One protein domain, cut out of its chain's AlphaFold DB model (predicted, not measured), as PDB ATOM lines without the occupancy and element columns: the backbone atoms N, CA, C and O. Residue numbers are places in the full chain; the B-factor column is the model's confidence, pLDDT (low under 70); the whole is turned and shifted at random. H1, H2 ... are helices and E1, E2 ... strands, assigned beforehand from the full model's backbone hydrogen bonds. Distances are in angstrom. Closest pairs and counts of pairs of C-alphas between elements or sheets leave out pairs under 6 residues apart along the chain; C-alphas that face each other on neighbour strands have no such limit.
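Overview. This is residues 48 to 135 of the 396 residues of an uncharacterized protein of Cannabis sativa (UniProt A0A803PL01). A small, strongly twisted sheet of three strands has one helix, H1, over one face, and after E3 a long stretch with no named element leads away to residues 129 to 135, which stick out and add to the length. The printed part has 88 residues, with E1, H1, E2, H2 and E3 along the chain; the sheet runs E1, E3, E2, antiparallel. The class is mixed, helices and strands, with under half of the residues in named elements. The whole is loose, radius of gyration of the C-alphas 15.5 A, and spans 58 by 26 by 21 A.

Along the chain. E1, residues 52 to 60, is 23.9 A long and begins at C-alpha 52 (-74.026, 183.812, -47.325). E3, residues 97 to 105, is 23.6 A long, bends by 55 degrees at residue 101 and ends at C-alpha 105 (-69.946, 184.735, -47.720). E2 is residues 82 to 85, H1 residues 69 to 79, 15.0 A long, and H2 residues 88 to 91.

Arrangement. E1 and E3 are antiparallel at 155 degrees, with N 55 and O 102 2.8 A apart, within hydrogen-bond range. E3 and E2 are antiparallel at 153 degrees, with N 101 and O 84 within range at 2.8 A. E1, H1 and E2 form a split strand-helix-strand unit, two strands running the same way with E3 between them, and its crossover is right-handed. H1 is on the sheet in two layers, a helix on one face, at a height of 8.8 A over the sheet. It lies over E2 and, only just, over E3, with 3 C-alphas, and runs along the strands, at 24 degrees to E2 on the local plane. The closest C-alphas of H1 and E2 are those of Asp 76 and Phe 82, 5.1 A. H2 only grazes the sheet with residues 88 to 91; H1 and H2 are apart. In H1, 5 of 7 O i to N i+4 pairs are within hydrogen-bond range; H2 is too short for such a pair.

Size, cuts and confidence. The C-alphas farthest apart are those of Lys 48 and Asp 134, 58.0 A. The printed part has no cut, and no link is long. Mean pLDDT of the printed part is 82.0; residue 64, residues 93 to 95 and residues 120 to 135 are under 70.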
ATOM      1  N   LYS A  48     -79.641 184.586 -53.385       85.75
ATOM      2  CA  LYS A  48     -78.877 185.521 -52.532       85.75
ATOM      3  C   LYS A  48     -78.682 185.013 -51.091       85.75
ATOM      4  O   LYS A  48     -77.647 185.287 -50.492       85.75
ATOM      5  N   ASN A  49     -79.632 184.239 -50.562       83.12
ATOM      6  CA  ASN A  49     -79.559 183.611 -49.239       83.12
ATOM      7  C   ASN A  49     -78.660 182.361 -49.216       83.12
ATOM      8  O   ASN A  49     -78.342 181.891 -48.133       83.12
ATOM      9  N   LEU A  50     -78.236 181.837 -50.375       88.12
ATOM     10  CA  LEU A  50     -77.259 180.742 -50.479       88.12
ATOM     11  C   LEU A  50     -75.810 181.248 -50.588       88.12
ATOM     12  O   LEU A  50     -74.878 180.519 -50.267       88.12
ATOM     13  N   MET A  51     -75.610 182.502 -51.007       94.00
ATOM     14  CA  MET A  51     -74.279 183.120 -51.126       94.00
ATOM     15  C   MET A  51     -73.668 183.514 -49.771       94.00
ATOM     16  O   MET A  51     -72.465 183.753 -49.692       94.00
ATOM     17  N   THR A  52     -74.474 183.576 -48.707       94.81
ATOM     18  CA  THR A  52     -74.026 183.812 -47.325       94.81
ATOM     19  C   THR A  52     -74.567 182.723 -46.409       94.81
ATOM     20  O   THR A  52     -75.678 182.243 -46.606       94.81
ATOM     21  N   THR A  53     -73.798 182.328 -45.398       94.31
ATOM     22  CA  THR A  53     -74.192 181.322 -44.402       94.31
ATOM     23  C   THR A  53     -74.002 181.890 -42.993       94.31
ATOM     24  O   THR A  53     -72.967 182.512 -42.743       94.31
ATOM     25  N   PRO A  54     -74.966 181.714 -42.068       95.00
ATOM     26  CA  PRO A  54     -74.781 182.070 -40.664       95.00
ATOM     27  C   PRO A  54     -73.755 181.135 -40.009       95.00
ATOM     28  O   PRO A  54     -73.852 179.912 -40.130       95.00
ATOM     29  N   PHE A  55     -72.779 181.699 -39.305       94.62
ATOM     30  CA  PHE A  55     -71.705 180.956 -38.657       94.62
ATOM     31  C   PHE A  55     -71.423 181.499 -37.252       94.62
ATOM     32  O   PHE A  55     -71.339 182.708 -37.044       94.62
ATOM     33  N   TRP A  56     -71.241 180.594 -36.289       94.38
ATOM     34  CA  TRP A  56     -70.898 180.944 -34.911       94.38
ATOM     35  C   TRP A  56     -69.384 181.106 -34.753       94.38
ATOM     36  O   TRP A  56     -68.629 180.135 -34.822       94.38
ATOM     37  N   VAL A  57     -68.937 182.339 -34.517       93.19
ATOM     38  CA  VAL A  57     -67.533 182.683 -34.267       93.19
ATOM     39  C   VAL A  57     -67.325 182.896 -32.769       93.19
ATOM     40  O   VAL A  57     -68.005 183.713 -32.148       93.19
ATOM     41  N   GLN A  58     -66.365 182.174 -32.186       93.69
ATOM     42  CA  GLN A  58     -65.946 182.355 -30.797       93.69
ATOM     43  C   GLN A  58     -64.736 183.293 -30.737       93.69
ATOM     44  O   GLN A  58     -63.661 182.981 -31.249       93.69
ATOM     45  N   ILE A  59     -64.920 184.447 -30.102       92.38
ATOM     46  CA  ILE A  59     -63.868 185.435 -29.853       92.38
ATOM     47  C   ILE A  59     -63.229 185.103 -28.506       92.38
ATOM     48  O   ILE A  59     -63.941 184.951 -27.516       92.38
ATOM     49  N   TYR A  60     -61.902 184.990 -28.464       91.69
ATOM     50  CA  TYR A  60     -61.129 184.634 -27.269       91.69
ATOM     51  C   TYR A  60     -60.344 185.833 -26.724       91.69
ATOM     52  O   TYR A  60     -60.054 186.773 -27.460       91.69
ATOM     53  N   ARG A  61     -59.931 185.757 -25.450       87.88
ATOM     54  CA  ARG A  61     -59.112 186.774 -24.752       87.88
ATOM     55  C   ARG A  61     -59.765 188.160 -24.661       87.88
ATOM     56  O   ARG A  61     -59.067 189.160 -24.529       87.88
ATOM     57  N   LEU A  62     -61.095 188.223 -24.679       86.81
ATOM     58  CA  LEU A  62     -61.803 189.427 -24.246       86.81
ATOM     59  C   LEU A  62     -61.530 189.637 -22.744       86.81
ATOM     60  O   LEU A  62     -61.664 188.667 -21.997       86.81
ATOM     61  N   PRO A  63     -61.169 190.845 -22.271       81.81
ATOM     62  CA  PRO A  63     -61.080 191.117 -20.836       81.81
ATOM     63  C   PRO A  63     -62.363 190.672 -20.118       81.81
ATOM     64  O   PRO A  63     -63.446 190.735 -20.698       81.81
ATOM     65  N   PHE A  64     -62.279 190.205 -18.870       68.06
ATOM     66  CA  PHE A  64     -63.431 189.565 -18.209       68.06
ATOM     67  C   PHE A  64     -64.668 190.480 -18.133       68.06
ATOM     68  O   PHE A  64     -65.785 190.031 -18.380       68.06
ATOM     69  N   LEU A  65     -64.453 191.778 -17.907       71.19
ATOM     70  CA  LEU A  65     -65.495 192.812 -17.888       71.19
ATOM     71  C   LEU A  65     -66.000 193.213 -19.294       71.19
ATOM     72  O   LEU A  65     -66.936 193.999 -19.416       71.19
ATOM     73  N   SER A  66     -65.401 192.699 -20.377       76.88
ATOM     74  CA  SER A  66     -65.786 192.996 -21.767       76.88
ATOM     75  C   SER A  66     -66.913 192.106 -22.303       76.88
ATOM     76  O   SER A  66     -67.390 192.342 -23.414       76.88
ATOM     77  N   LYS A  67     -67.364 191.096 -21.544       87.44
ATOM     78  CA  LYS A  67     -68.531 190.267 -21.887       87.44
ATOM     79  C   LYS A  67     -69.829 191.085 -21.794       87.44
ATOM     80  O   LYS A  67     -70.553 191.013 -20.812       87.44
ATOM     81  N   SER A  68     -70.128 191.882 -22.821       89.94
ATOM     82  CA  SER A  68     -71.341 192.706 -22.871       89.94
ATOM     83  C   SER A  68     -71.962 192.754 -24.265       89.94
ATOM     84  O   SER A  68     -71.259 192.745 -25.280       89.94
ATOM     85  N   LYS A  69     -73.294 192.880 -24.319       90.44
ATOM     86  CA  LYS A  69     -74.052 193.066 -25.568       90.44
ATOM     87  C   LYS A  69     -73.586 194.317 -26.331       90.44
ATOM     88  O   LYS A  69     -73.458 194.275 -27.547       90.44
ATOM     89  N   MET A  70     -73.193 195.373 -25.609       88.62
ATOM     90  CA  MET A  70     -72.582 196.586 -26.173       88.62
ATOM     91  C   MET A  70     -71.290 196.299 -26.955       88.62
ATOM     92  O   MET A  70     -71.090 196.865 -28.028       88.62
ATOM     93  N   ILE A  71     -70.417 195.415 -26.458       89.75
ATOM     94  CA  ILE A  71     -69.169 195.065 -27.155       89.75
ATOM     95  C   ILE A  71     -69.434 194.153 -28.359       89.75
ATOM     96  O   ILE A  71     -68.765 194.311 -29.377       89.75
ATOM     97  N   ALA A  72     -70.464 193.302 -28.324       90.88
ATOM     98  CA  ALA A  72     -70.929 192.603 -29.526       90.88
ATOM     99  C   ALA A  72     -71.426 193.582 -30.613       90.88
ATOM    100  O   ALA A  72     -71.031 193.467 -31.770       90.88
ATOM    101  N   THR A  73     -72.200 194.609 -30.246       88.19
ATOM    102  CA  THR A  73     -72.618 195.675 -31.180       88.19
ATOM    103  C   THR A  73     -71.441 196.553 -31.645       88.19
ATOM    104  O   THR A  73     -71.437 197.057 -32.767       88.19
ATOM    105  N   ALA A  74     -70.388 196.713 -30.838       89.12
ATOM    106  CA  ALA A  74     -69.150 197.359 -31.287       89.12
ATOM    107  C   ALA A  74     -68.370 196.493 -32.299       89.12
ATOM    108  O   ALA A  74     -67.769 197.028 -33.230       89.12
ATOM    109  N   LEU A  75     -68.407 195.164 -32.141       89.38
ATOM    110  CA  LEU A  75     -67.813 194.190 -33.063       89.38
ATOM    111  C   LEU A  75     -68.579 194.090 -34.389       89.38
ATOM    112  O   LEU A  75     -67.938 193.956 -35.432       89.38
ATOM    113  N   ASP A  76     -69.908 194.223 -34.379       86.31
ATOM    114  CA  ASP A  76     -70.736 194.332 -35.592       86.31
ATOM    115  C   ASP A  76     -70.206 195.420 -36.537       86.31
ATOM    116  O   ASP A  76     -69.847 195.141 -37.676       86.31
ATOM    117  N   ASN A  77     -69.981 196.633 -36.028       85.31
ATOM    118  CA  ASN A  77     -69.434 197.750 -36.809       85.31
ATOM    119  C   ASN A  77     -68.052 197.467 -37.454       85.31
ATOM    120  O   ASN A  77     -67.646 198.178 -38.376       85.31
ATOM    121  N   ILE A  78     -67.325 196.446 -36.984       87.06
ATOM    122  CA  ILE A  78     -66.029 196.007 -37.524       87.06
ATOM    123  C   ILE A  78     -66.208 194.850 -38.523       87.06
ATOM    124  O   ILE A  78     -65.551 194.838 -39.565       87.06
ATOM    125  N   ILE A  79     -67.087 193.892 -38.215       87.94
ATOM    126  CA  ILE A  79     -67.307 192.658 -38.993       87.94
ATOM    127  C   ILE A  79     -68.349 192.862 -40.117       87.94
ATOM    128  O   ILE A  79     -68.342 192.124 -41.098       87.94
ATOM    129  N   LYS A  80     -69.194 193.897 -40.013       80.62
ATOM    130  CA  LYS A  80     -70.271 194.346 -40.926       80.62
ATOM    131  C   LYS A  80     -71.445 193.393 -41.160       80.62
ATOM    132  O   LYS A  80     -72.441 193.806 -41.746       80.62
ATOM    133  N   GLU A  81     -71.320 192.137 -40.753       90.38
ATOM    134  CA  GLU A  81     -72.284 191.072 -41.033       90.38
ATOM    135  C   GLU A  81     -72.701 190.326 -39.750       90.38
ATOM    136  O   GLU A  81     -72.831 189.103 -39.732       90.38
ATOM    137  N   PHE A  82     -72.911 191.051 -38.648       93.38
ATOM    138  CA  PHE A  82     -73.478 190.486 -37.420       93.38
ATOM    139  C   PHE A  82     -74.930 190.016 -37.606       93.38
ATOM    140  O   PHE A  82     -75.690 190.567 -38.404       93.38
ATOM    141  N   ILE A  83     -75.316 188.993 -36.842       94.81
ATOM    142  CA  ILE A  83     -76.693 188.494 -36.747       94.81
ATOM    143  C   ILE A  83     -77.161 188.540 -35.289       94.81
ATOM    144  O   ILE A  83     -78.212 189.112 -35.012       94.81
ATOM    145  N   ASP A  84     -76.414 187.908 -34.376       95.69
ATOM    146  CA  ASP A  84     -76.878 187.643 -33.007       95.69
ATOM    147  C   ASP A  84     -75.731 187.349 -32.014       95.69
ATOM    148  O   ASP A  84     -74.612 187.011 -32.418       95.69
ATOM    149  N   VAL A  85     -76.005 187.430 -30.706       95.06
ATOM    150  CA  VAL A  85     -75.117 186.931 -29.639       95.06
ATOM    151  C   VAL A  85     -75.740 185.702 -28.993       95.06
ATOM    152  O   VAL A  85     -76.899 185.719 -28.602       95.06
ATOM    153  N   HIS A  86     -74.942 184.664 -28.772       94.94
ATOM    154  CA  HIS A  86     -75.341 183.557 -27.911       94.94
ATOM    155  C   HIS A  86     -75.297 184.034 -26.455       94.94
ATOM    156  O   HIS A  86     -74.209 184.138 -25.885       94.94
ATOM    157  N   GLU A  87     -76.453 184.380 -25.885       93.12
ATOM    158  CA  GLU A  87     -76.538 185.086 -24.595       93.12
ATOM    159  C   GLU A  87     -75.921 184.290 -23.430       93.12
ATOM    160  O   GLU A  87     -75.247 184.884 -22.591       93.12
ATOM    161  N   ASP A  88     -75.972 182.952 -23.470       91.50
ATOM    162  CA  ASP A  88     -75.272 182.063 -22.523       91.50
ATOM    163  C   ASP A  88     -73.752 182.339 -22.440       91.50
ATOM    164  O   ASP A  88     -73.115 182.073 -21.422       91.50
ATOM    165  N   SER A  89     -73.144 182.927 -23.483       89.62
ATOM    166  CA  SER A  89     -71.725 183.327 -23.477       89.62
ATOM    167  C   SER A  89     -71.402 184.384 -22.417       89.62
ATOM    168  O   SER A  89     -70.236 184.511 -22.029       89.62
ATOM    169  N   PHE A  90     -72.387 185.183 -21.990       88.25
ATOM    170  CA  PHE A  90     -72.213 186.164 -20.917       88.25
ATOM    171  C   PHE A  90     -72.042 185.447 -19.568       88.25
ATOM    172  O   PHE A  90     -71.075 185.725 -18.857       88.25
ATOM    173  N   ASP A  91     -72.893 184.451 -19.299       86.00
ATOM    174  CA  ASP A  91     -72.945 183.705 -18.035       86.00
ATOM    175  C   ASP A  91     -72.000 182.482 -17.980       86.00
ATOM    176  O   ASP A  91     -71.727 181.961 -16.895       86.00
ATOM    177  N   GLU A  92     -71.433 182.035 -19.112       81.06
ATOM    178  CA  GLU A  92     -70.365 181.020 -19.167       81.06
ATOM    179  C   GLU A  92     -69.120 181.483 -18.372       81.06
ATOM    180  O   GLU A  92     -68.178 182.073 -18.913       81.06
ATOM    181  N   GLY A  93     -69.078 181.186 -17.069       67.62
ATOM    182  CA  GLY A  93     -67.967 181.552 -16.179       67.62
ATOM    183  C   GLY A  93     -66.628 180.876 -16.511       67.62
ATOM    184  O   GLY A  93     -65.572 181.347 -16.093       67.62
ATOM    185  N   TRP A  94     -66.636 179.803 -17.311       57.88
ATOM    186  CA  TRP A  94     -65.438 179.057 -17.721       57.88
ATOM    187  C   TRP A  94     -64.742 179.644 -18.961       57.88
ATOM    188  O   TRP A  94     -64.387 178.929 -19.896       57.88
ATOM    189  N   GLY A  95     -64.473 180.951 -18.929       68.81
ATOM    190  CA  GLY A  95     -63.414 181.556 -19.740       68.81
ATOM    191  C   GLY A  95     -63.750 182.892 -20.423       68.81
ATOM    192  O   GLY A  95     -64.917 183.209 -20.669       68.81
ATOM    193  N   PRO A  96     -62.711 183.679 -20.772       79.69
ATOM    194  CA  PRO A  96     -62.829 184.960 -21.470       79.69
ATOM    195  C   PRO A  96     -63.127 184.772 -22.969       79.69
ATOM    196  O   PRO A  96     -62.275 185.020 -23.831       79.69
ATOM    197  N   SER A  97     -64.334 184.305 -23.292       90.88
ATOM    198  CA  SER A  97     -64.817 184.236 -24.674       90.88
ATOM    199  C   SER A  97     -66.284 184.613 -24.850       90.88
ATOM    200  O   SER A  97     -67.084 184.461 -23.931       90.88
ATOM    201  N   LEU A  98     -66.615 185.068 -26.058       92.62
ATOM    202  CA  LEU A  98     -67.949 185.471 -26.510       92.62
ATOM    203  C   LEU A  98     -68.253 184.748 -27.831       92.62
ATOM    204  O   LEU A  98     -67.414 184.800 -28.735       92.62
ATOM    205  N   ARG A  99     -69.412 184.091 -27.971       94.44
ATOM    206  CA  ARG A  99     -69.856 183.528 -29.260       94.44
ATOM    207  C   ARG A  99     -70.847 184.483 -29.930       94.44
ATOM    208  O   ARG A  99     -71.885 184.809 -29.354       94.44
ATOM    209  N   ILE A 100     -70.532 184.908 -31.150       94.94
ATOM    210  CA  ILE A 100     -71.413 185.723 -31.998       94.94
ATOM    211  C   ILE A 100     -71.773 184.961 -33.273       94.94
ATOM    212  O   ILE A 100     -70.947 184.228 -33.820       94.94
ATOM    213  N   CYS A 101     -73.001 185.135 -33.744       95.19
ATOM    214  CA  CYS A 101     -73.448 184.649 -35.039       95.19
ATOM    215  C   CYS A 101     -73.219 185.754 -36.069       95.19
ATOM    216  O   CYS A 101     -73.662 186.890 -35.879       95.19
ATOM    217  N   VAL A 102     -72.512 185.427 -37.146       94.06
ATOM    218  CA  VAL A 102     -72.194 186.342 -38.247       94.06
ATOM    219  C   VAL A 102     -72.560 185.683 -39.572       94.06
ATOM    220  O   VAL A 102     -72.463 184.460 -39.701       94.06
ATOM    221  N   ARG A 103     -72.973 186.455 -40.577       94.12
ATOM    222  CA  ARG A 103     -73.003 185.950 -41.954       94.12
ATOM    223  C   ARG A 103     -71.565 185.909 -42.462       94.12
ATOM    224  O   ARG A 103     -70.784 186.830 -42.234       94.12
ATOM    225  N   LEU A 104     -71.212 184.815 -43.126       92.56
ATOM    226  CA  LEU A 104     -69.970 184.687 -43.878       92.56
ATOM    227  C   LEU A 104     -70.315 184.356 -45.334       92.56
ATOM    228  O   LEU A 104     -71.172 183.494 -45.569       92.56
ATOM    229  N   PRO A 105     -69.686 185.014 -46.320       93.56
ATOM    230  CA  PRO A 105     -69.946 184.735 -47.720       93.56
ATOM    231  C   PRO A 105     -69.218 183.450 -48.145       93.56
ATOM    232  O   PRO A 105     -68.041 183.248 -47.843       93.56
ATOM    233  N   VAL A 106     -69.939 182.562 -48.831       94.31
ATOM    234  CA  VAL A 106     -69.499 181.182 -49.133       94.31
ATOM    235  C   VAL A 106     -68.445 181.137 -50.256       94.31
ATOM    236  O   VAL A 106     -67.781 180.126 -50.459       94.31
ATOM    237  N   ASP A 107     -68.240 182.255 -50.960       94.94
ATOM    238  CA  ASP A 107     -67.231 182.426 -52.012       94.94
ATOM    239  C   ASP A 107     -65.786 182.539 -51.485       94.94
ATOM    240  O   ASP A 107     -64.840 182.457 -52.272       94.94
ATOM    241  N   LYS A 108     -65.596 182.745 -50.173       91.69
ATOM    242  CA  LYS A 108     -64.284 182.980 -49.548       91.69
ATOM    243  C   LYS A 108     -63.904 181.855 -48.580       91.69
ATOM    244  O   LYS A 108     -64.756 181.353 -47.848       91.69
ATOM    245  N   PRO A 109     -62.613 181.477 -48.508       91.44
ATOM    246  CA  PRO A 109     -62.145 180.522 -47.511       91.44
ATOM    247  C   PRO A 109     -62.286 181.100 -46.097       91.44
ATOM    248  O   PRO A 109     -61.964 182.264 -45.852       91.44
ATOM    249  N   LEU A 110     -62.721 180.265 -45.148       86.31
ATOM    250  CA  LEU A 110     -62.841 180.644 -43.739       86.31
ATOM    251  C   LEU A 110     -61.465 181.004 -43.154       86.31
ATOM    252  O   LEU A 110     -60.573 180.156 -43.066       86.31
ATOM    253  N   LEU A 111     -61.309 182.261 -42.728       86.31
ATOM    254  CA  LEU A 111     -60.086 182.760 -42.099       86.31
ATOM    255  C   LEU A 111     -59.870 182.085 -40.735       86.31
ATOM    256  O   LEU A 111     -60.760 182.070 -39.883       86.31
ATOM    257  N   ARG A 112     -58.678 181.519 -40.519       88.44
ATOM    258  CA  ARG A 112     -58.316 180.820 -39.277       88.44
ATOM    259  C   ARG A 112     -57.602 181.763 -38.317       88.44
ATOM    260  O   ARG A 112     -56.385 181.886 -38.363       88.44
ATOM    261  N   GLY A 113     -58.378 182.370 -37.425       86.19
ATOM    262  CA  GLY A 113     -57.895 183.413 -36.524       86.19
ATOM    263  C   GLY A 113     -57.937 184.781 -37.200       86.19
ATOM    264  O   GLY A 113     -57.539 184.941 -38.351       86.19
ATOM    265  N   LEU A 114     -58.468 185.764 -36.480       86.62
ATOM    266  CA  LEU A 114     -58.512 187.160 -36.891       86.62
ATOM    267  C   LEU A 114     -58.250 188.006 -35.646       86.62
ATOM    268  O   LEU A 114     -59.078 188.030 -34.737       86.62
ATOM    269  N   ASP A 115     -57.105 188.682 -35.601       87.62
ATOM    270  CA  ASP A 115     -56.759 189.568 -34.489       87.62
ATOM    271  C   ASP A 115     -57.546 190.883 -34.612       87.62
ATOM    272  O   ASP A 115     -57.237 191.758 -35.425       87.62
ATOM    273  N   ILE A 116     -58.603 191.018 -33.807       84.81
ATOM    274  CA  ILE A 116     -59.492 192.186 -33.825       84.81
ATOM    275  C   ILE A 116     -58.931 193.289 -32.916       84.81
ATOM    276  O   ILE A 116     -59.146 193.295 -31.705       84.81
ATOM    277  N   LEU A 117     -58.239 194.268 -33.507       83.69
ATOM    278  CA  LEU A 117     -57.732 195.436 -32.780       83.69
ATOM    279  C   LEU A 117     -58.854 196.446 -32.468       83.69
ATOM    280  O   LEU A 117     -59.191 197.307 -33.287       83.69
ATOM    281  N   LEU A 118     -59.407 196.374 -31.255       81.50
ATOM    282  CA  LEU A 118     -60.457 197.273 -30.760       81.50
ATOM    283  C   LEU A 118     -59.896 198.657 -30.369       81.50
ATOM    284  O   LEU A 118     -59.630 198.940 -29.203       81.50
ATOM    285  N   LYS A 119     -59.748 199.545 -31.361       74.38
ATOM    286  CA  LYS A 119     -59.037 200.844 -31.269       74.38
ATOM    287  C   LYS A 119     -59.462 201.812 -30.146       74.38
ATOM    288  O   LYS A 119     -58.698 202.723 -29.849       74.38
ATOM    289  N   ASN A 120     -60.631 201.625 -29.526       65.06
ATOM    290  CA  ASN A 120     -61.181 202.524 -28.500       65.06
ATOM    291  C   ASN A 120     -61.252 201.904 -27.084       65.06
ATOM    292  O   ASN A 120     -61.806 202.526 -26.181       65.06
ATOM    293  N   VAL A 121     -60.702 200.703 -26.850       61.28
ATOM    294  CA  VAL A 121     -60.833 199.980 -25.557       61.28
ATOM    295  C   VAL A 121     -59.826 200.445 -24.482       61.28
ATOM    296  O   VAL A 121     -59.837 199.954 -23.358       61.28
ATOM    297  N   ALA A 122     -59.052 201.505 -24.752       54.84
ATOM    298  CA  ALA A 122     -58.122 202.154 -23.812       54.84
ATOM    299  C   ALA A 122     -58.758 202.694 -22.504       54.84
ATOM    300  O   ALA A 122     -58.051 203.195 -21.631       54.84
ATOM    301  N   PHE A 123     -60.086 202.614 -22.359       53.41
ATOM    302  CA  PHE A 123     -60.791 202.884 -21.103       53.41
ATOM    303  C   PHE A 123     -60.776 201.687 -20.131       53.41
ATOM    304  O   PHE A 123     -60.853 201.891 -18.926       53.41
ATOM    305  N   MET A 124     -60.662 200.448 -20.630       53.19
ATOM    306  CA  MET A 124     -60.710 199.232 -19.801       53.19
ATOM    307  C   MET A 124     -59.352 198.817 -19.230       53.19
ATOM    308  O   MET A 124     -59.298 198.209 -18.170       53.19
ATOM    309  N   GLU A 125     -58.255 199.160 -19.905       53.94
ATOM    310  CA  GLU A 125     -56.890 198.832 -19.455       53.94
ATOM    311  C   GLU A 125     -56.484 199.615 -18.184       53.94
ATOM    312  O   GLU A 125     -55.550 199.234 -17.494       53.94
ATOM    313  N   ARG A 126     -57.247 200.666 -17.829       50.25
ATOM    314  CA  ARG A 126     -57.144 201.446 -16.576       50.25
ATOM    315  C   ARG A 126     -58.045 200.929 -15.438       50.25
ATOM    316  O   ARG A 126     -58.486 201.704 -14.593       50.25
ATOM    317  N   MET A 127     -58.435 199.659 -15.499       50.62
ATOM    318  CA  MET A 127     -59.123 198.939 -14.416       50.62
ATOM    319  C   MET A 127     -58.395 197.634 -14.044       50.62
ATOM    320  O   MET A 127     -58.928 196.835 -13.282       50.62
ATOM    321  N   ASP A 128     -57.202 197.402 -14.605       49.75
ATOM    322  CA  ASP A 128     -56.378 196.205 -14.368       49.75
ATOM    323  C   ASP A 128     -54.868 196.537 -14.385       49.75
ATOM    324  O   ASP A 128     -54.013 195.665 -14.527       49.75
ATOM    325  N   ASP A 129     -54.503 197.813 -14.200       53.06
ATOM    326  CA  ASP A 129     -53.120 198.259 -13.990       53.06
ATOM    327  C   ASP A 129     -52.586 197.913 -12.581       53.06
ATOM    328  O   ASP A 129     -51.427 198.174 -12.257       53.06
ATOM    329  N   GLY A 130     -53.407 197.251 -11.753       55.66
ATOM    330  CA  GLY A 130     -53.000 196.563 -10.520       55.66
ATOM    331  C   GLY A 130     -52.525 197.473  -9.384       55.66
ATOM    332  O   GLY A 130     -52.030 196.972  -8.372       55.66
ATOM    333  N   ASN A 131     -52.669 198.791  -9.548       52.53
ATOM    334  CA  ASN A 131     -52.141 199.822  -8.655       52.53
ATOM    335  C   ASN A 131     -53.208 200.396  -7.691       52.53
ATOM    336  O   ASN A 131     -53.029 201.473  -7.122       52.53
ATOM    337  N   ASP A 132     -54.299 199.660  -7.471       57.41
ATOM    338  CA  ASP A 132     -55.260 199.904  -6.390       57.41
ATOM    339  C   ASP A 132     -54.645 199.525  -5.026       57.41
ATOM    340  O   ASP A 132     -54.978 198.506  -4.410       57.41
ATOM    341  N   ASP A 133     -53.721 200.350  -4.531       57.94
ATOM    342  CA  ASP A 133     -53.148 200.188  -3.187       57.94
ATOM    343  C   ASP A 133     -54.179 200.433  -2.063       57.94
ATOM    344  O   ASP A 133     -53.979 199.956  -0.945       57.94
ATOM    345  N   ASP A 134     -55.302 201.094  -2.374       60.41
ATOM    346  CA  ASP A 134     -56.410 201.382  -1.449       60.41
ATOM    347  C   ASP A 134     -57.482 200.269  -1.372       60.41
ATOM    348  O   ASP A 134     -58.349 200.309  -0.491       60.41
ATOM    349  N   LEU A 135     -57.455 199.247  -2.244       57.03
ATOM    350  CA  LEU A 135     -58.397 198.125  -2.136       57.03
ATOM    351  C   LEU A 135     -58.076 197.259  -0.907       57.03
ATOM    352  O   LEU A 135     -56.993 196.688  -0.785       57.03
TER     353      LEU A 135